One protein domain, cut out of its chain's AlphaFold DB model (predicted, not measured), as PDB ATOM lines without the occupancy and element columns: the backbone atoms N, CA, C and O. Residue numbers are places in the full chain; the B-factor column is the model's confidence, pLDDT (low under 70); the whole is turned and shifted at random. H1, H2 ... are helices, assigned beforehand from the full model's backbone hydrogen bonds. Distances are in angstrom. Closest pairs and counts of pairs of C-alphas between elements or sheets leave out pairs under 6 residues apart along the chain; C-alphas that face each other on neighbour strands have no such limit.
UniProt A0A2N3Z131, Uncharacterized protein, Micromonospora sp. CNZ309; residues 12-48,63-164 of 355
ATOM      1  N   GLU A  12     137.748 190.663 174.438       42.00
ATOM      2  CA  GLU A  12     138.162 192.050 174.691       42.00
ATOM      3  C   GLU A  12     139.313 192.125 175.713       42.00
ATOM      4  O   GLU A  12     140.287 192.859 175.511       42.00
ATOM      5  N   ALA A  13     139.251 191.327 176.786       37.31
ATOM      6  CA  ALA A  13     140.324 191.233 177.779       37.31
ATOM      7  C   ALA A  13     141.626 190.701 177.154       37.31
ATOM      8  O   ALA A  13     142.694 191.290 177.333       37.31
ATOM      9  N   ARG A  14     141.526 189.655 176.323       44.47
ATOM     10  CA  ARG A  14     142.658 189.076 175.590       44.47
ATOM     11  C   ARG A  14     143.291 190.063 174.605       44.47
ATOM     12  O   ARG A  14     144.516 190.109 174.492       44.47
ATOM     13  N   GLN A  15     142.488 190.862 173.900       47.12
ATOM     14  CA  GLN A  15     142.991 191.896 172.985       47.12
ATOM     15  C   GLN A  15     143.749 193.004 173.725       47.12
ATOM     16  O   GLN A  15     144.844 193.377 173.300       47.12
ATOM     17  N   LYS A  16     143.225 193.481 174.861       45.03
ATOM     18  CA  LYS A  16     143.889 194.500 175.693       45.03
ATOM     19  C   LYS A  16     145.201 193.985 176.295       45.03
ATOM     20  O   LYS A  16     146.197 194.708 176.292       45.03
ATOM     21  N   ALA A  17     145.237 192.724 176.730       41.38
ATOM     22  CA  ALA A  17     146.444 192.085 177.250       41.38
ATOM     23  C   ALA A  17     147.525 191.880 176.175       41.38
ATOM     24  O   ALA A  17     148.696 192.173 176.411       41.38
ATOM     25  N   MET A  18     147.142 191.453 174.964       45.84
ATOM     26  CA  MET A  18     148.060 191.326 173.820       45.84
ATOM     27  C   MET A  18     148.614 192.688 173.377       45.84
ATOM     28  O   MET A  18     149.810 192.813 173.102       45.84
ATOM     29  N   GLN A  19     147.774 193.730 173.365       49.91
ATOM     30  CA  GLN A  19     148.201 195.101 173.080       49.91
ATOM     31  C   GLN A  19     149.234 195.578 174.106       49.91
ATOM     32  O   GLN A  19     150.303 196.058 173.728       49.91
ATOM     33  N   PHE A  20     148.965 195.374 175.393       44.91
ATOM     34  CA  PHE A  20     149.889 195.712 176.471       44.91
ATOM     35  C   PHE A  20     151.213 194.928 176.385       44.91
ATOM     36  O   PHE A  20     152.290 195.522 176.472       44.91
ATOM     37  N   PHE A  21     151.151 193.619 176.121       45.41
ATOM     38  CA  PHE A  21     152.326 192.760 175.950       45.41
ATOM     39  C   PHE A  21     153.226 193.223 174.794       45.41
ATOM     40  O   PHE A  21     154.442 193.297 174.961       45.41
ATOM     41  N   SER A  22     152.642 193.608 173.653       47.81
ATOM     42  CA  SER A  22     153.399 194.113 172.495       47.81
ATOM     43  C   SER A  22     154.121 195.439 172.778       47.81
ATOM     44  O   SER A  22     155.260 195.639 172.360       47.81
ATOM     45  N   VAL A  23     153.503 196.338 173.551       50.66
ATOM     46  CA  VAL A  23     154.122 197.617 173.923       50.66
ATOM     47  C   VAL A  23     155.295 197.385 174.879       50.66
ATOM     48  O   VAL A  23     156.355 197.991 174.717       50.66
ATOM     49  N   VAL A  24     155.148 196.463 175.834       45.31
ATOM     50  CA  VAL A  24     156.183 196.146 176.830       45.31
ATOM     51  C   VAL A  24     157.337 195.319 176.237       45.31
ATOM     52  O   VAL A  24     158.485 195.484 176.656       45.31
ATOM     53  N   SER A  25     157.094 194.467 175.238       46.28
ATOM     54  CA  SER A  25     158.139 193.635 174.618       46.28
ATOM     55  C   SER A  25     159.121 194.426 173.741       46.28
ATOM     56  O   SER A  25     160.286 194.044 173.645       46.28
ATOM     57  N   THR A  26     158.718 195.582 173.196       51.38
ATOM     58  CA  THR A  26     159.600 196.472 172.405       51.38
ATOM     59  C   THR A  26     160.635 197.254 173.234       51.38
ATOM     60  O   THR A  26     161.455 197.985 172.675       51.38
ATOM     61  N   LEU A  27     160.643 197.121 174.570       45.66
ATOM     62  CA  LEU A  27     161.616 197.796 175.442       45.66
ATOM     63  C   LEU A  27     163.071 197.373 175.189       45.66
ATOM     64  O   LEU A  27     163.976 198.196 175.330       45.66
ATOM     65  N   SER A  28     163.322 196.112 174.828       38.56
ATOM     66  CA  SER A  28     164.683 195.583 174.644       38.56
ATOM     67  C   SER A  28     165.407 196.216 173.453       38.56
ATOM     68  O   SER A  28     166.609 196.474 173.521       38.56
ATOM     69  N   GLU A  29     164.674 196.546 172.393       43.00
ATOM     70  CA  GLU A  29     165.222 197.153 171.179       43.00
ATOM     71  C   GLU A  29     165.573 198.638 171.376       43.00
ATOM     72  O   GLU A  29     166.610 199.111 170.904       43.00
ATOM     73  N   ALA A  30     164.776 199.364 172.167       38.03
ATOM     74  CA  ALA A  30     165.056 200.750 172.546       38.03
ATOM     75  C   ALA A  30     166.305 200.869 173.444       38.03
ATOM     76  O   ALA A  30     167.131 201.765 173.263       38.03
ATOM     77  N   VAL A  31     166.491 199.920 174.368       35.75
ATOM     78  CA  VAL A  31     167.695 199.825 175.215       35.75
ATOM     79  C   VAL A  31     168.937 199.457 174.388       35.75
ATOM     80  O   VAL A  31     170.003 200.035 174.603       35.75
ATOM     81  N   ALA A  32     168.809 198.565 173.397       36.66
ATOM     82  CA  ALA A  32     169.905 198.202 172.491       36.66
ATOM     83  C   ALA A  32     170.402 199.398 171.653       36.66
ATOM     84  O   ALA A  32     171.605 199.562 171.447       36.66
ATOM     85  N   ARG A  33     169.493 200.287 171.238       43.75
ATOM     86  CA  ARG A  33     169.830 201.542 170.544       43.75
ATOM     87  C   ARG A  33     170.580 202.520 171.431       43.75
ATOM     88  O   ARG A  33     171.541 203.133 170.982       43.75
ATOM     89  N   PHE A  34     170.182 202.638 172.695       36.41
ATOM     90  CA  PHE A  34     170.841 203.539 173.637       36.41
ATOM     91  C   PHE A  34     172.280 203.097 173.944       36.41
ATOM     92  O   PHE A  34     173.189 203.925 174.013       36.41
ATOM     93  N   ALA A  35     172.509 201.782 174.035       35.94
ATOM     94  CA  ALA A  35     173.852 201.216 174.123       35.94
ATOM     95  C   ALA A  35     174.683 201.503 172.854       35.94
ATOM     96  O   ALA A  35     175.845 201.887 172.969       35.94
ATOM     97  N   ALA A  36     174.084 201.425 171.659       37.91
ATOM     98  CA  ALA A  36     174.744 201.756 170.388       37.91
ATOM     99  C   ALA A  36     175.247 203.217 170.304       37.91
ATOM    100  O   ALA A  36     176.285 203.472 169.691       37.91
ATOM    101  N   VAL A  37     174.589 204.171 170.976       42.78
ATOM    102  CA  VAL A  37     174.979 205.601 170.985       42.78
ATOM    103  C   VAL A  37     176.275 205.857 171.755       42.78
ATOM    104  O   VAL A  37     177.133 206.620 171.306       42.78
ATOM    105  N   GLY A  38     176.448 205.202 172.907       36.16
ATOM    106  CA  GLY A  38     177.678 205.313 173.703       36.16
ATOM    107  C   GLY A  38     178.904 204.734 172.987       36.16
ATOM    108  O   GLY A  38     180.030 205.163 173.226       36.16
ATOM    109  N   ILE A  39     178.666 203.795 172.071       34.81
ATOM    110  CA  ILE A  39     179.672 203.063 171.298       34.81
ATOM    111  C   ILE A  39     180.101 203.853 170.056       34.81
ATOM    112  O   ILE A  39     181.294 203.965 169.782       34.81
ATOM    113  N   GLN A  40     179.150 204.440 169.320       44.25
ATOM    114  CA  GLN A  40     179.442 205.203 168.099       44.25
ATOM    115  C   GLN A  40     180.285 206.457 168.368       44.25
ATOM    116  O   GLN A  40     181.167 206.777 167.573       44.25
ATOM    117  N   ARG A  41     180.088 207.123 169.515       45.06
ATOM    118  CA  ARG A  41     180.945 208.245 169.936       45.06
ATOM    119  C   ARG A  41     182.402 207.832 170.147       45.06
ATOM    120  O   ARG A  41     183.295 208.581 169.775       45.06
ATOM    121  N   ARG A  42     182.630 206.639 170.701       44.72
ATOM    122  CA  ARG A  42     183.968 206.119 171.022       44.72
ATOM    123  C   ARG A  42     184.698 205.591 169.785       44.72
ATOM    124  O   ARG A  42     185.891 205.819 169.629       44.72
ATOM    125  N   ALA A  43     183.961 204.963 168.870       39.62
ATOM    126  CA  ALA A  43     184.495 204.484 167.596       39.62
ATOM    127  C   ALA A  43     184.914 205.631 166.654       39.62
ATOM    128  O   ALA A  43     185.896 205.498 165.930       39.62
ATOM    129  N   ALA A  44     184.224 206.778 166.697       50.47
ATOM    130  CA  ALA A  44     184.559 207.956 165.889       50.47
ATOM    131  C   ALA A  44     185.910 208.605 166.268       50.47
ATOM    132  O   ALA A  44     186.568 209.196 165.412       50.47
ATOM    133  N   GLU A  45     186.351 208.477 167.525       52.62
ATOM    134  CA  GLU A  45     187.655 208.982 167.989       52.62
ATOM    135  C   GLU A  45     188.825 208.088 167.558       52.62
ATOM    136  O   GLU A  45     189.906 208.588 167.240       52.62
ATOM    137  N   GLU A  46     188.603 206.777 167.458       49.19
ATOM    138  CA  GLU A  46     189.604 205.802 167.006       49.19
ATOM    139  C   GLU A  46     189.703 205.743 165.463       49.19
ATOM    140  O   GLU A  46     190.712 205.311 164.886       49.19
ATOM    141  N   GLU A  47     188.692 206.268 164.759       44.44
ATOM    142  CA  GLU A  47     188.575 206.244 163.305       44.44
ATOM    143  C   GLU A  47     189.268 207.420 162.546       44.44
ATOM    144  O   GLU A  47     188.752 207.935 161.559       44.44
ATOM    145  N   ARG A  48     190.516 207.800 162.891       52.75
ATOM    146  CA  ARG A  48     191.293 208.836 162.148       52.75
ATOM    147  C   ARG A  48     192.429 208.424 161.193       52.75
ATOM    148  O   ARG A  48     192.950 209.283 160.492       52.75
ATOM    149  N   ALA A  63     174.653 209.878 164.017       54.81
ATOM    150  CA  ALA A  63     174.781 210.270 165.417       54.81
ATOM    151  C   ALA A  63     174.070 211.600 165.715       54.81
ATOM    152  O   ALA A  63     173.392 211.707 166.736       54.81
ATOM    153  N   ASP A  64     174.156 212.578 164.809       63.91
ATOM    154  CA  ASP A  64     173.484 213.875 164.931       63.91
ATOM    155  C   ASP A  64     171.960 213.712 164.903       63.91
ATOM    156  O   ASP A  64     171.276 214.173 165.816       63.91
ATOM    157  N   ARG A  65     171.416 212.960 163.931       64.06
ATOM    158  CA  ARG A  65     169.971 212.659 163.867       64.06
ATOM    159  C   ARG A  65     169.469 211.957 165.122       64.06
ATOM    160  O   ARG A  65     168.372 212.236 165.602       64.06
ATOM    161  N   LEU A  66     170.263 211.034 165.654       57.88
ATOM    162  CA  LEU A  66     169.905 210.302 166.858       57.88
ATOM    163  C   LEU A  66     169.970 211.199 168.098       57.88
ATOM    164  O   LEU A  66     169.092 211.126 168.954       57.88
ATOM    165  N   SER A  67     170.966 212.082 168.175       60.75
ATOM    166  CA  SER A  67     171.065 213.100 169.222       60.75
ATOM    167  C   SER A  67     169.881 214.070 169.176       60.75
ATOM    168  O   SER A  67     169.337 214.426 170.222       60.75
ATOM    169  N   ASP A  68     169.447 214.466 167.980       67.25
ATOM    170  CA  ASP A  68     168.261 215.298 167.780       67.25
ATOM    171  C   ASP A  68     166.982 214.586 168.222       67.25
ATOM    172  O   ASP A  68     166.168 215.183 168.925       67.25
ATOM    173  N   SER A  69     166.847 213.300 167.895       66.12
ATOM    174  CA  SER A  69     165.739 212.457 168.359       66.12
ATOM    175  C   SER A  69     165.699 212.361 169.890       66.12
ATOM    176  O   SER A  69     164.689 212.687 170.512       66.12
ATOM    177  N   VAL A  70     166.834 212.049 170.526       65.06
ATOM    178  CA  VAL A  70     166.971 211.982 171.995       65.06
ATOM    179  C   VAL A  70     166.618 213.314 172.660       65.06
ATOM    180  O   VAL A  70     166.009 213.336 173.734       65.06
ATOM    181  N   ARG A  71     167.005 214.435 172.045       70.44
ATOM    182  CA  ARG A  71     166.664 215.776 172.527       70.44
ATOM    183  C   ARG A  71     165.166 216.053 172.399       70.44
ATOM    184  O   ARG A  71     164.562 216.496 173.373       70.44
ATOM    185  N   ALA A  72     164.565 215.750 171.251       74.62
ATOM    186  CA  ALA A  72     163.132 215.919 171.027       74.62
ATOM    187  C   ALA A  72     162.296 215.072 172.003       74.62
ATOM    188  O   ALA A  72     161.302 215.559 172.554       74.62
ATOM    189  N   ASP A  73     162.732 213.842 172.279       71.88
ATOM    190  CA  ASP A  73     162.109 212.961 173.264       71.88
ATOM    191  C   ASP A  73     162.219 213.536 174.675       71.88
ATOM    192  O   ASP A  73     161.211 213.645 175.372       71.88
ATOM    193  N   ARG A  74     163.401 214.009 175.087       71.19
ATOM    194  CA  ARG A  74     163.576 214.687 176.382       71.19
ATOM    195  C   ARG A  74     162.668 215.897 176.540       71.19
ATOM    196  O   ARG A  74     162.027 216.044 177.577       71.19
ATOM    197  N   GLU A  75     162.569 216.743 175.521       79.31
ATOM    198  CA  GLU A  75     161.662 217.892 175.538       79.31
ATOM    199  C   GLU A  75     160.194 217.457 175.639       79.31
ATOM    200  O   GLU A  75     159.403 218.065 176.364       79.31
ATOM    201  N   ARG A  76     159.815 216.376 174.948       80.38
ATOM    202  CA  ARG A  76     158.474 215.788 175.036       80.38
ATOM    203  C   ARG A  76     158.182 215.237 176.431       80.38
ATOM    204  O   ARG A  76     157.077 215.454 176.925       80.38
ATOM    205  N   LEU A  77     159.143 214.565 177.064       76.94
ATOM    206  CA  LEU A  77     159.025 214.059 178.436       76.94
ATOM    207  C   LEU A  77     158.946 215.208 179.449       76.94
ATOM    208  O   LEU A  77     158.106 215.173 180.345       76.94
ATOM    209  N   ALA A  78     159.756 216.255 179.277       78.31
ATOM    210  CA  ALA A  78     159.754 217.428 180.149       78.31
ATOM    211  C   ALA A  78     158.390 218.136 180.159       78.31
ATOM    212  O   ALA A  78     157.891 218.489 181.225       78.31
ATOM    213  N   ARG A  79     157.730 218.252 178.996       81.31
ATOM    214  CA  ARG A  79     156.360 218.794 178.884       81.31
ATOM    215  C   ARG A  79     155.292 217.955 179.596       81.31
ATOM    216  O   ARG A  79     154.188 218.441 179.788       81.31
ATOM    217  N   ARG A  80     155.599 216.705 179.951       80.19
ATOM    218  CA  ARG A  80     154.670 215.728 180.543       80.19
ATOM    219  C   ARG A  80     154.912 215.485 182.036       80.19
ATOM    220  O   ARG A  80     154.222 214.657 182.631       80.19
ATOM    221  N   VAL A  81     155.891 216.164 182.637       81.31
ATOM    222  CA  VAL A  81     156.348 215.903 184.015       81.31
ATOM    223  C   VAL A  81     155.358 216.351 185.095       81.31
ATOM    224  O   VAL A  81     155.450 215.896 186.235       81.31
ATOM    225  N   ASP A  82     154.426 217.240 184.751       79.25
ATOM    226  CA  ASP A  82     153.367 217.705 185.650       79.25
ATOM    227  C   ASP A  82     152.375 216.589 186.019       79.25
ATOM    228  O   ASP A  82     151.692 216.681 187.037       79.25
ATOM    229  N   GLY A  83     152.325 215.516 185.222       76.50
ATOM    230  CA  GLY A  83     151.516 214.328 185.466       76.50
ATOM    231  C   GLY A  83     150.006 214.567 185.390       76.50
ATOM    232  O   GLY A  83     149.247 213.624 185.585       76.50
ATOM    233  N   ALA A  84     149.547 215.784 185.081       83.06
ATOM    234  CA  ALA A  84     148.121 216.106 185.020       83.06
ATOM    235  C   ALA A  84     147.407 215.265 183.952       83.06
ATOM    236  O   ALA A  84     146.327 214.734 184.194       83.06
ATOM    237  N   TRP A  85     148.076 215.063 182.815       83.06
ATOM    238  CA  TRP A  85     147.589 214.251 181.703       83.06
ATOM    239  C   TRP A  85     147.493 212.749 182.030       83.06
ATOM    240  O   TRP A  85     146.709 212.048 181.400       83.06
ATOM    241  N   LEU A  86     148.242 212.235 183.021       85.56
ATOM    242  CA  LEU A  86     148.240 210.801 183.357       85.56
ATOM    243  C   LEU A  86     146.889 210.321 183.898       85.56
ATOM    244  O   LEU A  86     146.579 209.134 183.795       85.56
ATOM    245  N   LYS A  87     146.077 211.226 184.458       86.38
ATOM    246  CA  LYS A  87     144.744 210.895 184.977       86.38
ATOM    247  C   LYS A  87     143.819 210.395 183.872       86.38
ATOM    248  O   LYS A  87     143.134 209.395 184.068       86.38
ATOM    249  N   ASP A  88     143.887 211.025 182.707       86.62
ATOM    250  CA  ASP A  88     143.023 210.715 181.564       86.62
ATOM    251  C   ASP A  88     143.731 209.849 180.510       86.62
ATOM    252  O   ASP A  88     143.115 209.416 179.539       86.62
ATOM    253  N   ALA A  89     145.024 209.579 180.705       85.19
ATOM    254  CA  ALA A  89     145.833 208.799 179.784       85.19
ATOM    255  C   ALA A  89     145.360 207.345 179.684       85.19
ATOM    256  O   ALA A  89     145.125 206.657 180.685       85.19
ATOM    257  N   THR A  90     145.299 206.856 178.451       84.00
ATOM    258  CA  THR A  90     145.015 205.456 178.144       84.00
ATOM    259  C   THR A  90     146.192 204.556 178.518       84.00
ATOM    260  O   THR A  90     147.343 204.987 178.582       84.00
ATOM    261  N   LEU A  91     145.924 203.258 178.696       75.38
ATOM    262  CA  LEU A  91     146.954 202.258 178.997       75.38
ATOM    263  C   LEU A  91     148.137 202.316 178.014       75.38
ATOM    264  O   LEU A  91     149.290 202.241 178.430       75.38
ATOM    265  N   THR A  92     147.853 202.476 176.720       74.94
ATOM    266  CA  THR A  92     148.872 202.548 175.666       74.94
ATOM    267  C   THR A  92     149.744 203.791 175.803       74.94
ATOM    268  O   THR A  92     150.965 203.679 175.734       74.94
ATOM    269  N   GLU A  93     149.146 204.956 176.055       81.19
ATOM    270  CA  GLU A  93     149.886 206.212 176.223       81.19
ATOM    271  C   GLU A  93     150.780 206.183 177.466       81.19
ATOM    272  O   GLU A  93     151.927 206.636 177.422       81.19
ATOM    273  N   VAL A  94     150.280 205.621 178.570       84.88
ATOM    274  CA  VAL A  94     151.065 205.470 179.800       84.88
ATOM    275  C   VAL A  94     152.211 204.477 179.584       84.88
ATOM    276  O   VAL A  94     153.340 204.762 179.982       84.88
ATOM    277  N   ALA A  95     151.964 203.349 178.912       78.38
ATOM    278  CA  ALA A  95     152.993 202.350 178.619       78.38
ATOM    279  C   ALA A  95     154.083 202.885 177.672       78.38
ATOM    280  O   ALA A  95     155.271 202.639 177.900       78.38
ATOM    281  N   GLU A  96     153.708 203.660 176.652       79.88
ATOM    282  CA  GLU A  96     154.654 204.316 175.745       79.88
ATOM    283  C   GLU A  96     155.557 205.295 176.505       79.88
ATOM    284  O   GLU A  96     156.783 205.236 176.384       79.88
ATOM    285  N   VAL A  97     154.968 206.154 177.346       85.69
ATOM    286  CA  VAL A  97     155.737 207.105 178.158       85.69
ATOM    287  C   VAL A  97     156.623 206.392 179.166       85.69
ATOM    288  O   VAL A  97     157.786 206.764 179.307       85.69
ATOM    289  N   TRP A  98     156.110 205.361 179.836       86.06
ATOM    290  CA  TRP A  98     156.885 204.564 180.776       86.06
ATOM    291  C   TRP A  98     158.125 203.955 180.107       86.06
ATOM    292  O   TRP A  98     159.231 204.071 180.642       86.06
ATOM    293  N   ARG A  99     157.972 203.385 178.904       79.06
ATOM    294  CA  ARG A  99     159.077 202.837 178.105       79.06
ATOM    295  C   ARG A  99     160.133 203.895 177.800       79.06
ATOM    296  O   ARG A  99     161.303 203.692 178.126       79.06
ATOM    297  N   THR A 100     159.733 205.009 177.191       80.00
ATOM    298  CA  THR A 100     160.672 206.063 176.783       80.00
ATOM    299  C   THR A 100     161.372 206.654 178.007       80.00
ATOM    300  O   THR A 100     162.599 206.739 178.049       80.00
ATOM    301  N   ALA A 101     160.617 206.961 179.064       82.44
ATOM    302  CA  ALA A 101     161.159 207.485 180.310       82.44
ATOM    303  C   ALA A 101     162.153 206.516 180.972       82.44
ATOM    304  O   ALA A 101     163.204 206.950 181.430       82.44
ATOM    305  N   THR A 102     161.886 205.207 180.973       78.31
ATOM    306  CA  THR A 102     162.787 204.203 181.568       78.31
ATOM    307  C   THR A 102     164.138 204.136 180.846       78.31
ATOM    308  O   THR A 102     165.176 203.996 181.495       78.31
ATOM    309  N   VAL A 103     164.155 204.300 179.519       75.00
ATOM    310  CA  VAL A 103     165.400 204.344 178.730       75.00
ATOM    311  C   VAL A 103     166.243 205.568 179.107       75.00
ATOM    312  O   VAL A 103     167.423 205.432 179.428       75.00
ATOM    313  N   HIS A 104     165.642 206.760 179.152       74.44
ATOM    314  CA  HIS A 104     166.360 207.976 179.555       74.44
ATOM    315  C   HIS A 104     166.735 207.974 181.048       74.44
ATOM    316  O   HIS A 104     167.784 208.499 181.425       74.44
ATOM    317  N   ALA A 105     165.929 207.338 181.898       78.19
ATOM    318  CA  ALA A 105     166.210 207.164 183.318       78.19
ATOM    319  C   ALA A 105     167.465 206.312 183.556       78.19
ATOM    320  O   ALA A 105     168.275 206.648 184.424       78.19
ATOM    321  N   ALA A 106     167.657 205.253 182.760       72.62
ATOM    322  CA  ALA A 106     168.866 204.428 182.780       72.62
ATOM    323  C   ALA A 106     170.119 205.212 182.348       72.62
ATOM    324  O   ALA A 106     171.222 204.912 182.799       72.62
ATOM    325  N   ALA A 107     169.943 206.253 181.532       72.25
ATOM    326  CA  ALA A 107     170.993 207.195 181.153       72.25
ATOM    327  C   ALA A 107     171.259 208.293 182.205       72.25
ATOM    328  O   ALA A 107     172.045 209.204 181.952       72.25
ATOM    329  N   GLY A 108     170.601 208.228 183.369       75.50
ATOM    330  CA  GLY A 108     170.790 209.165 184.477       75.50
ATOM    331  C   GLY A 108     169.953 210.444 184.396       75.50
ATOM    332  O   GLY A 108     170.249 211.393 185.114       75.50
ATOM    333  N   ASP A 109     168.928 210.506 183.541       79.19
ATOM    334  CA  ASP A 109     168.043 211.672 183.456       79.19
ATOM    335  C   ASP A 109     167.035 211.703 184.629       79.19
ATOM    336  O   ASP A 109     166.159 210.831 184.704       79.19
ATOM    337  N   PRO A 110     167.106 212.696 185.539       84.25
ATOM    338  CA  PRO A 110     166.240 212.751 186.717       84.25
ATOM    339  C   PRO A 110     164.772 213.048 186.373       84.25
ATOM    340  O   PRO A 110     163.867 212.580 187.067       84.25
ATOM    341  N   VAL A 111     164.507 213.787 185.288       85.81
ATOM    342  CA  VAL A 111     163.137 214.062 184.823       85.81
ATOM    343  C   VAL A 111     162.513 212.772 184.310       85.81
ATOM    344  O   VAL A 111     161.375 212.446 184.655       85.81
ATOM    345  N   ALA A 112     163.281 211.999 183.544       83.12
ATOM    346  CA  ALA A 112     162.834 210.713 183.041       83.12
ATOM    347  C   ALA A 112     162.637 209.682 184.163       83.12
ATOM    348  O   ALA A 112     161.663 208.938 184.129       83.12
ATOM    349  N   GLN A 113     163.487 209.673 185.198       86.50
ATOM    350  CA  GLN A 113     163.287 208.826 186.383       86.50
ATOM    351  C   GLN A 113     161.955 209.123 187.078       86.50
ATOM    352  O   GLN A 113     161.183 208.204 187.354       86.50
ATOM    353  N   LYS A 114     161.651 210.407 187.307       88.81
ATOM    354  CA  LYS A 114     160.378 210.823 187.906       88.81
ATOM    355  C   LYS A 114     159.190 210.408 187.038       88.81
ATOM    356  O   LYS A 114     158.223 209.850 187.552       88.81
ATOM    357  N   LEU A 115     159.262 210.652 185.731       88.19
ATOM    358  CA  LEU A 115     158.175 210.324 184.811       88.19
ATOM    359  C   LEU A 115     157.968 208.807 184.673       88.19
ATOM    360  O   LEU A 115     156.828 208.358 184.616       88.19
ATOM    361  N   ALA A 116     159.046 208.018 184.680       88.25
ATOM    362  CA  ALA A 116     158.970 206.561 184.705       88.25
ATOM    363  C   ALA A 116     158.268 206.067 185.978       88.25
ATOM    364  O   ALA A 116     157.437 205.170 185.896       88.25
ATOM    365  N   GLY A 117     158.535 206.678 187.138       90.25
ATOM    366  CA  GLY A 117     157.803 206.385 188.376       90.25
ATOM    367  C   GLY A 117     156.305 206.685 188.258       90.25
ATOM    368  O   GLY A 117     155.485 205.796 188.455       90.25
ATOM    369  N   LEU A 118     155.951 207.905 187.839       92.00
ATOM    370  CA  LEU A 118     154.551 208.325 187.686       92.00
ATOM    371  C   LEU A 118     153.776 207.448 186.691       92.00
ATOM    372  O   LEU A 118     152.638 207.059 186.948       92.00
ATOM    373  N   ALA A 119     154.396 207.120 185.556       89.81
ATOM    374  CA  ALA A 119     153.786 206.251 184.562       89.81
ATOM    375  C   ALA A 119     153.643 204.812 185.086       89.81
ATOM    376  O   ALA A 119     152.614 204.187 184.859       89.81
ATOM    377  N   LEU A 120     154.621 204.298 185.842       90.62
ATOM    378  CA  LEU A 120     154.537 202.973 186.464       90.62
ATOM    379  C   LEU A 120     153.416 202.886 187.511       90.62
ATOM    380  O   LEU A 120     152.733 201.865 187.602       90.62
ATOM    381  N   ASP A 121     153.224 203.941 188.301       92.81
ATOM    382  CA  ASP A 121     152.134 204.025 189.275       92.81
ATOM    383  C   ASP A 121     150.779 204.038 188.580       92.81
ATOM    384  O   ASP A 121     149.927 203.207 188.896       92.81
ATOM    385  N   ARG A 122     150.624 204.854 187.532       92.69
ATOM    386  CA  ARG A 122     149.397 204.860 186.734       92.69
ATOM    387  C   ARG A 122     149.139 203.522 186.033       92.69
ATOM    388  O   ARG A 122     147.999 203.066 186.003       92.69
ATOM    389  N   LEU A 123     150.173 202.853 185.513       86.50
ATOM    390  CA  LEU A 123     150.044 201.491 184.974       86.50
ATOM    391  C   LEU A 123     149.550 200.507 186.036       86.50
ATOM    392  O   LEU A 123     148.769 199.615 185.717       86.50
ATOM    393  N   GLY A 124     149.981 200.664 187.288       88.75
ATOM    394  CA  GLY A 124     149.514 199.820 188.382       88.75
ATOM    395  C   GLY A 124     148.068 200.075 188.785       88.75
ATOM    396  O   GLY A 124     147.367 199.122 189.110       88.75
ATOM    397  N   GLU A 125     147.599 201.317 188.694       91.81
ATOM    398  CA  GLU A 125     146.179 201.641 188.872       91.81
ATOM    399  C   GLU A 125     145.315 201.038 187.757       91.81
ATOM    400  O   GLU A 125     144.260 200.469 188.030       91.81
ATOM    401  N   LEU A 126     145.764 201.146 186.500       86.88
ATOM    402  CA  LEU A 126     145.043 200.619 185.338       86.88
ATOM    403  C   LEU A 126     145.089 199.088 185.257       86.88
ATOM    404  O   LEU A 126     144.160 198.478 184.732       86.88
ATOM    405  N   HIS A 127     146.164 198.465 185.749       86.00
ATOM    406  CA  HIS A 127     146.378 197.024 185.646       86.00
ATOM    407  C   HIS A 127     147.000 196.419 186.923       86.00
ATOM    408  O   HIS A 127     148.170 195.999 186.925       86.00
ATOM    409  N   PRO A 128     146.224 196.305 188.020       91.25
ATOM    410  CA  PRO A 128     146.739 195.897 189.329       91.25
ATOM    411  C   PRO A 128     147.442 194.535 189.325       91.25
ATOM    412  O   PRO A 128     148.481 194.367 189.968       91.25
ATOM    413  N   GLN A 129     146.936 193.565 188.554       86.44
ATOM    414  CA  GLN A 129     147.552 192.241 188.463       86.44
ATOM    415  C   GLN A 129     148.941 192.272 187.806       86.44
ATOM    416  O   GLN A 129     149.818 191.497 188.190       86.44
ATOM    417  N   TRP A 130     149.176 193.206 186.876       89.38
ATOM    418  CA  TRP A 130     150.495 193.369 186.259       89.38
ATOM    419  C   TRP A 130     151.467 194.035 187.221       89.38
ATOM    420  O   TRP A 130     152.595 193.569 187.343       89.38
ATOM    421  N   ARG A 131     151.032 195.058 187.968       93.81
ATOM    422  CA  ARG A 131     151.876 195.696 188.988       93.81
ATOM    423  C   ARG A 131     152.311 194.710 190.065       93.81
ATOM    424  O   ARG A 131     153.490 194.660 190.396       93.81
ATOM    425  N   ALA A 132     151.399 193.863 190.538       93.38
ATOM    426  CA  ALA A 132     151.742 192.822 191.502       93.38
ATOM    427  C   ALA A 132     152.783 191.831 190.945       93.38
ATOM    428  O   ALA A 132     153.711 191.450 191.658       93.38
ATOM    429  N   ALA A 133     152.649 191.415 189.680       90.06
ATOM    430  CA  ALA A 133     153.646 190.575 189.018       90.06
ATOM    431  C   ALA A 133     154.983 191.314 188.858       90.06
ATOM    432  O   ALA A 133     156.030 190.780 189.212       90.06
ATOM    433  N   TYR A 134     154.959 192.574 188.430       90.62
ATOM    434  CA  TYR A 134     156.141 193.421 188.297       90.62
ATOM    435  C   TYR A 134     156.913 193.543 189.613       90.62
ATOM    436  O   TYR A 134     158.120 193.297 189.640       90.62
ATOM    437  N   ASP A 135     156.226 193.846 190.714       94.94
ATOM    438  CA  ASP A 135     156.845 194.007 192.030       94.94
ATOM    439  C   ASP A 135     157.465 192.689 192.528       94.94
ATOM    440  O   ASP A 135     158.581 192.699 193.055       94.94
ATOM    441  N   ARG A 136     156.828 191.532 192.270       96.56
ATOM    442  CA  ARG A 136     157.437 190.210 192.529       96.56
ATOM    443  C   ARG A 136     158.730 190.014 191.741       96.56
ATOM    444  O   ARG A 136     159.737 189.581 192.296       96.56
ATOM    445  N   GLN A 137     158.723 190.351 190.453       93.81
ATOM    446  CA  GLN A 137     159.895 190.206 189.588       93.81
ATOM    447  C   GLN A 137     161.028 191.168 189.997       93.81
ATOM    448  O   GLN A 137     162.202 190.794 189.957       93.81
ATOM    449  N   ARG A 138     160.694 192.381 190.463       93.12
ATOM    450  CA  ARG A 138     161.652 193.327 191.061       93.12
ATOM    451  C   ARG A 138     162.239 192.803 192.367       93.12
ATOM    452  O   ARG A 138     163.452 192.883 192.541       93.12
ATOM    453  N   ALA A 139     161.414 192.234 193.247       95.75
ATOM    454  CA  ALA A 139     161.863 191.611 194.494       95.75
ATOM    455  C   ALA A 139     162.789 190.406 194.242       95.75
ATOM    456  O   ALA A 139     163.720 190.175 195.007       95.75
ATOM    457  N   ALA A 140     162.603 189.701 193.121       93.75
ATOM    458  CA  ALA A 140     163.499 188.644 192.650       93.75
ATOM    459  C   ALA A 140     164.821 189.161 192.032       93.75
ATOM    460  O   ALA A 140     165.598 188.378 191.489       93.75
ATOM    461  N   GLY A 141     165.086 190.472 192.078       91.44
ATOM    462  CA  GLY A 141     166.336 191.078 191.620       91.44
ATOM    463  C   GLY A 141     166.403 191.386 190.122       91.44
ATOM    464  O   GLY A 141     167.453 191.819 189.644       91.44
ATOM    465  N   LYS A 142     165.315 191.208 189.357       85.50
ATOM    466  CA  LYS A 142     165.300 191.588 187.935       85.50
ATOM    467  C   LYS A 142     165.377 193.102 187.774       85.50
ATOM    468  O   LYS A 142     164.817 193.853 188.575       85.50
ATOM    469  N   SER A 143     166.035 193.563 186.709       79.69
ATOM    470  CA  SER A 143     166.027 194.979 186.325       79.69
ATOM    471  C   SER A 143     164.591 195.456 186.044       79.69
ATOM    472  O   SER A 143     163.717 194.642 185.762       79.69
ATOM    473  N   ALA A 144     164.319 196.762 186.126       78.31
ATOM    474  CA  ALA A 144     162.993 197.312 185.810       78.31
ATOM    475  C   ALA A 144     162.436 196.858 184.439       78.31
ATOM    476  O   ALA A 144     161.328 196.321 184.407       78.31
ATOM    477  N   PRO A 145     163.175 196.966 183.316       73.62
ATOM    478  CA  PRO A 145     162.659 196.502 182.027       73.62
ATOM    479  C   PRO A 145     162.453 194.979 181.972       73.62
ATOM    480  O   PRO A 145     161.478 194.513 181.380       73.62
ATOM    481  N   ASP A 146     163.314 194.182 182.611       75.44
ATOM    482  CA  ASP A 146     163.162 192.720 182.637       75.44
ATOM    483  C   ASP A 146     161.984 192.273 183.506       75.44
ATOM    484  O   ASP A 146     161.269 191.332 183.159       75.44
ATOM    485  N   ALA A 147     161.763 192.963 184.625       84.50
ATOM    486  CA  ALA A 147     160.642 192.721 185.517       84.50
ATOM    487  C   ALA A 147     159.306 192.999 184.818       84.50
ATOM    488  O   ALA A 147     158.393 192.188 184.921       84.50
ATOM    489  N   ALA A 148     159.211 194.087 184.049       78.81
ATOM    490  CA  ALA A 148     158.015 194.423 183.276       78.81
ATOM    491  C   ALA A 148     157.684 193.399 182.196       78.81
ATOM    492  O   ALA A 148     156.522 193.012 182.073       78.81
ATOM    493  N   ARG A 149     158.695 192.926 181.455       74.38
ATOM    494  CA  ARG A 149     158.514 191.868 180.450       74.38
ATOM    495  C   ARG A 149     158.037 190.568 181.087       74.38
ATOM    496  O   ARG A 149     157.041 190.004 180.648       74.38
ATOM    497  N   ALA A 150     158.711 190.126 182.150       78.38
ATOM    498  CA  ALA A 150     158.325 188.916 182.868       78.38
ATOM    499  C   ALA A 150     156.911 189.025 183.459       78.38
ATOM    500  O   ALA A 150     156.133 188.085 183.356       78.38
ATOM    501  N   ALA A 151     156.556 190.187 184.010       82.56
ATOM    502  CA  ALA A 151     155.222 190.450 184.534       82.56
ATOM    503  C   ALA A 151     154.140 190.449 183.447       82.56
ATOM    504  O   ALA A 151     153.056 189.918 183.667       82.56
ATOM    505  N   ALA A 152     154.422 191.020 182.273       75.44
ATOM    506  CA  ALA A 152     153.493 191.003 181.146       75.44
ATOM    507  C   ALA A 152     153.251 189.572 180.641       75.44
ATOM    508  O   ALA A 152     152.107 189.202 180.389       75.44
ATOM    509  N   HIS A 153     154.307 188.757 180.557       74.19
ATOM    510  CA  HIS A 153     154.201 187.342 180.197       74.19
ATOM    511  C   HIS A 153     153.369 186.550 181.211       74.19
ATOM    512  O   HIS A 153     152.431 185.857 180.837       74.19
ATOM    513  N   GLU A 154     153.662 186.706 182.502       82.75
ATOM    514  CA  GLU A 154     152.969 186.008 183.591       82.75
ATOM    515  C   GLU A 154     151.464 186.325 183.623       82.75
ATOM    516  O   GLU A 154     150.627 185.435 183.799       82.75
ATOM    517  N   VAL A 155     151.104 187.598 183.424       77.44
ATOM    518  CA  VAL A 155     149.705 188.027 183.297       77.44
ATOM    519  C   VAL A 155     149.046 187.383 182.082       77.44
ATOM    520  O   VAL A 155     147.954 186.834 182.213       77.44
ATOM    521  N   TRP A 156     149.708 187.416 180.925       73.75
ATOM    522  CA  TRP A 156     149.178 186.834 179.694       73.75
ATOM    523  C   TRP A 156     148.928 185.326 179.835       73.75
ATOM    524  O   TRP A 156     147.841 184.859 179.500       73.75
ATOM    525  N   GLU A 157     149.874 184.569 180.398       69.88
ATOM    526  CA  GLU A 157     149.705 183.130 180.654       69.88
ATOM    527  C   GLU A 157     148.541 182.856 181.613       69.88
ATOM    528  O   GLU A 157     147.733 181.947 181.392       69.88
ATOM    529  N   SER A 158     148.425 183.663 182.670       72.44
ATOM    530  CA  SER A 158     147.350 183.548 183.659       72.44
ATOM    531  C   SER A 158     145.973 183.802 183.042       72.44
ATOM    532  O   SER A 158     145.007 183.099 183.353       72.44
ATOM    533  N   GLU A 159     145.867 184.790 182.155       66.00
ATOM    534  CA  GLU A 159     144.629 185.118 181.449       66.00
ATOM    535  C   GLU A 159     144.292 184.082 180.373       66.00
ATOM    536  O   GLU A 159     143.145 183.635 180.299       66.00
ATOM    537  N   ALA A 160     145.283 183.614 179.610       61.09
ATOM    538  CA  ALA A 160     145.114 182.544 178.631       61.09
ATOM    539  C   ALA A 160     144.627 181.241 179.288       61.09
ATOM    540  O   ALA A 160     143.709 180.587 178.787       61.09
ATOM    541  N   THR A 161     145.177 180.895 180.455       64.88
ATOM    542  CA  THR A 161     144.770 179.710 181.225       64.88
ATOM    543  C   THR A 161     143.347 179.856 181.768       64.88
ATOM    544  O   THR A 161     142.558 178.912 181.721       64.88
ATOM    545  N   ARG A 162     142.979 181.054 182.244       65.50
ATOM    546  CA  ARG A 162     141.626 181.345 182.741       65.50
ATOM    547  C   ARG A 162     140.576 181.270 181.628       65.50
ATOM    548  O   ARG A 162     139.509 180.707 181.856       65.50
ATOM    549  N   ALA A 163     140.894 181.774 180.437       53.59
ATOM    550  CA  ALA A 163     140.032 181.684 179.258       53.59
ATOM    551  C   ALA A 163     139.887 180.239 178.741       53.59
ATOM    552  O   ALA A 163     138.814 179.838 178.295       53.59
ATOM    553  N   GLY A 164     140.943 179.424 178.847       46.09
ATOM    554  CA  GLY A 164     140.890 177.995 178.515       46.09
ATOM    555  C   GLY A 164     140.047 177.169 179.496       46.09
ATOM    556  O   GLY A 164     139.400 176.205 179.094       46.09
TER     557      GLY A 164
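What this domain is: This is residues 12 to 48 and 63 to 164 of the 355 residues of an uncharacterized protein of Micromonospora sp. CNZ309 (UniProt A0A2N3Z131). A helical hairpin, H5 and H6, makes the core; H1 and H2 follow each other in a long line past one side of H5, and H8 runs back beside H1. H3 meets one end of the hairpin with its residues 73 to 78, at a steep angle to both H5 and H6, H7 packs on H8 at a steep angle, and residues 42 to 48, of which 42 to 46 belong to H2, stick out and add to the length. The printed part has 139 residues, with eight named helices in the order H1 to H8 and no named strand; the class is all helix. The whole is compact, with a radius of gyration of the C-alphas of 16.6 A, yet elongated in outline, spanning 61 by 32 by 28 A.

Where its parts are: H1, residues 12 to 25, begins with C-alpha 12 at (138.162, 192.050, 174.691) and is 20.0 A long. H2, residues 27 to 46, is 30.3 A long, has a kink of 25 degrees near residue 39 and ends with C-alpha 46 at (189.604, 205.802, 167.006). H3 is residues 63 to 78, 22.2 A, and H4 residues 84 to 87. H5 is residues 91 to 106, 22.3 A; H6 is residues 110 to 126, 24.5 A; H7 is residues 128 to 139, 16.5 A. H8, residues 144 to 164, is 30.2 A long and ends with C-alpha 164 at (140.890, 177.995, 178.515).

How they stand to each other: H5 and H6, the hubs, each touch four helices. They touch each other at a shallow tilt of 31 degrees, opposite ways, closest at the C-alphas of Ala 101 and Ala 112, 4.5 A. H3 touches H5 with residues 73 to 77 alone, at a steep tilt of 60 degrees, closest at the C-alphas of Leu 77 and Ala 101, 7.2 A. H4 and H6 only just touch, with 3 pairs of C-alphas within 8 A, the closest Leu 86 and Arg 122, 6.9 A. H1 touches H5 with residues 19 to 24 alone, closest at the C-alphas of Val 23 and Ala 95, 6.8 A. H2 touches H5 with residues 27 to 34 alone, closest at the C-alphas of Val 31 and Val 103, 6.2 A. H1 touches H8 at a shallow tilt of 24 degrees, opposite ways; the C-alphas of Phe 21 and Ala 152, the closest, are 5.6 A apart. H7 touches H8 at a steep tilt of 46 degrees, closest at the C-alphas of Ala 133 and Ala 151, 4.8 A. H6 and H7 touch only at the corner, closest at the C-alphas of Gly 124 and Arg 131, 4.8 A, and H6 and H8 are apart. Every O i to N i+4 pair is within hydrogen-bond range in H1, H3, H5, H6, H7 and H8; in H2 11 of 16 are, and H4 is too short for such a pair.

The domain as a whole: The two C-alphas farthest apart, those of Arg 48 and Gly 164, are 61.3 A apart. Residues 49 to 62 are cut out, and C-alphas 48 and 63 stand 16.9 A apart across the cut. The links printed whole are tight. The mean pLDDT of the printed part is 70.2, with residues 12 to 48, 63 to 70, 157 and 159 to 164 under 70.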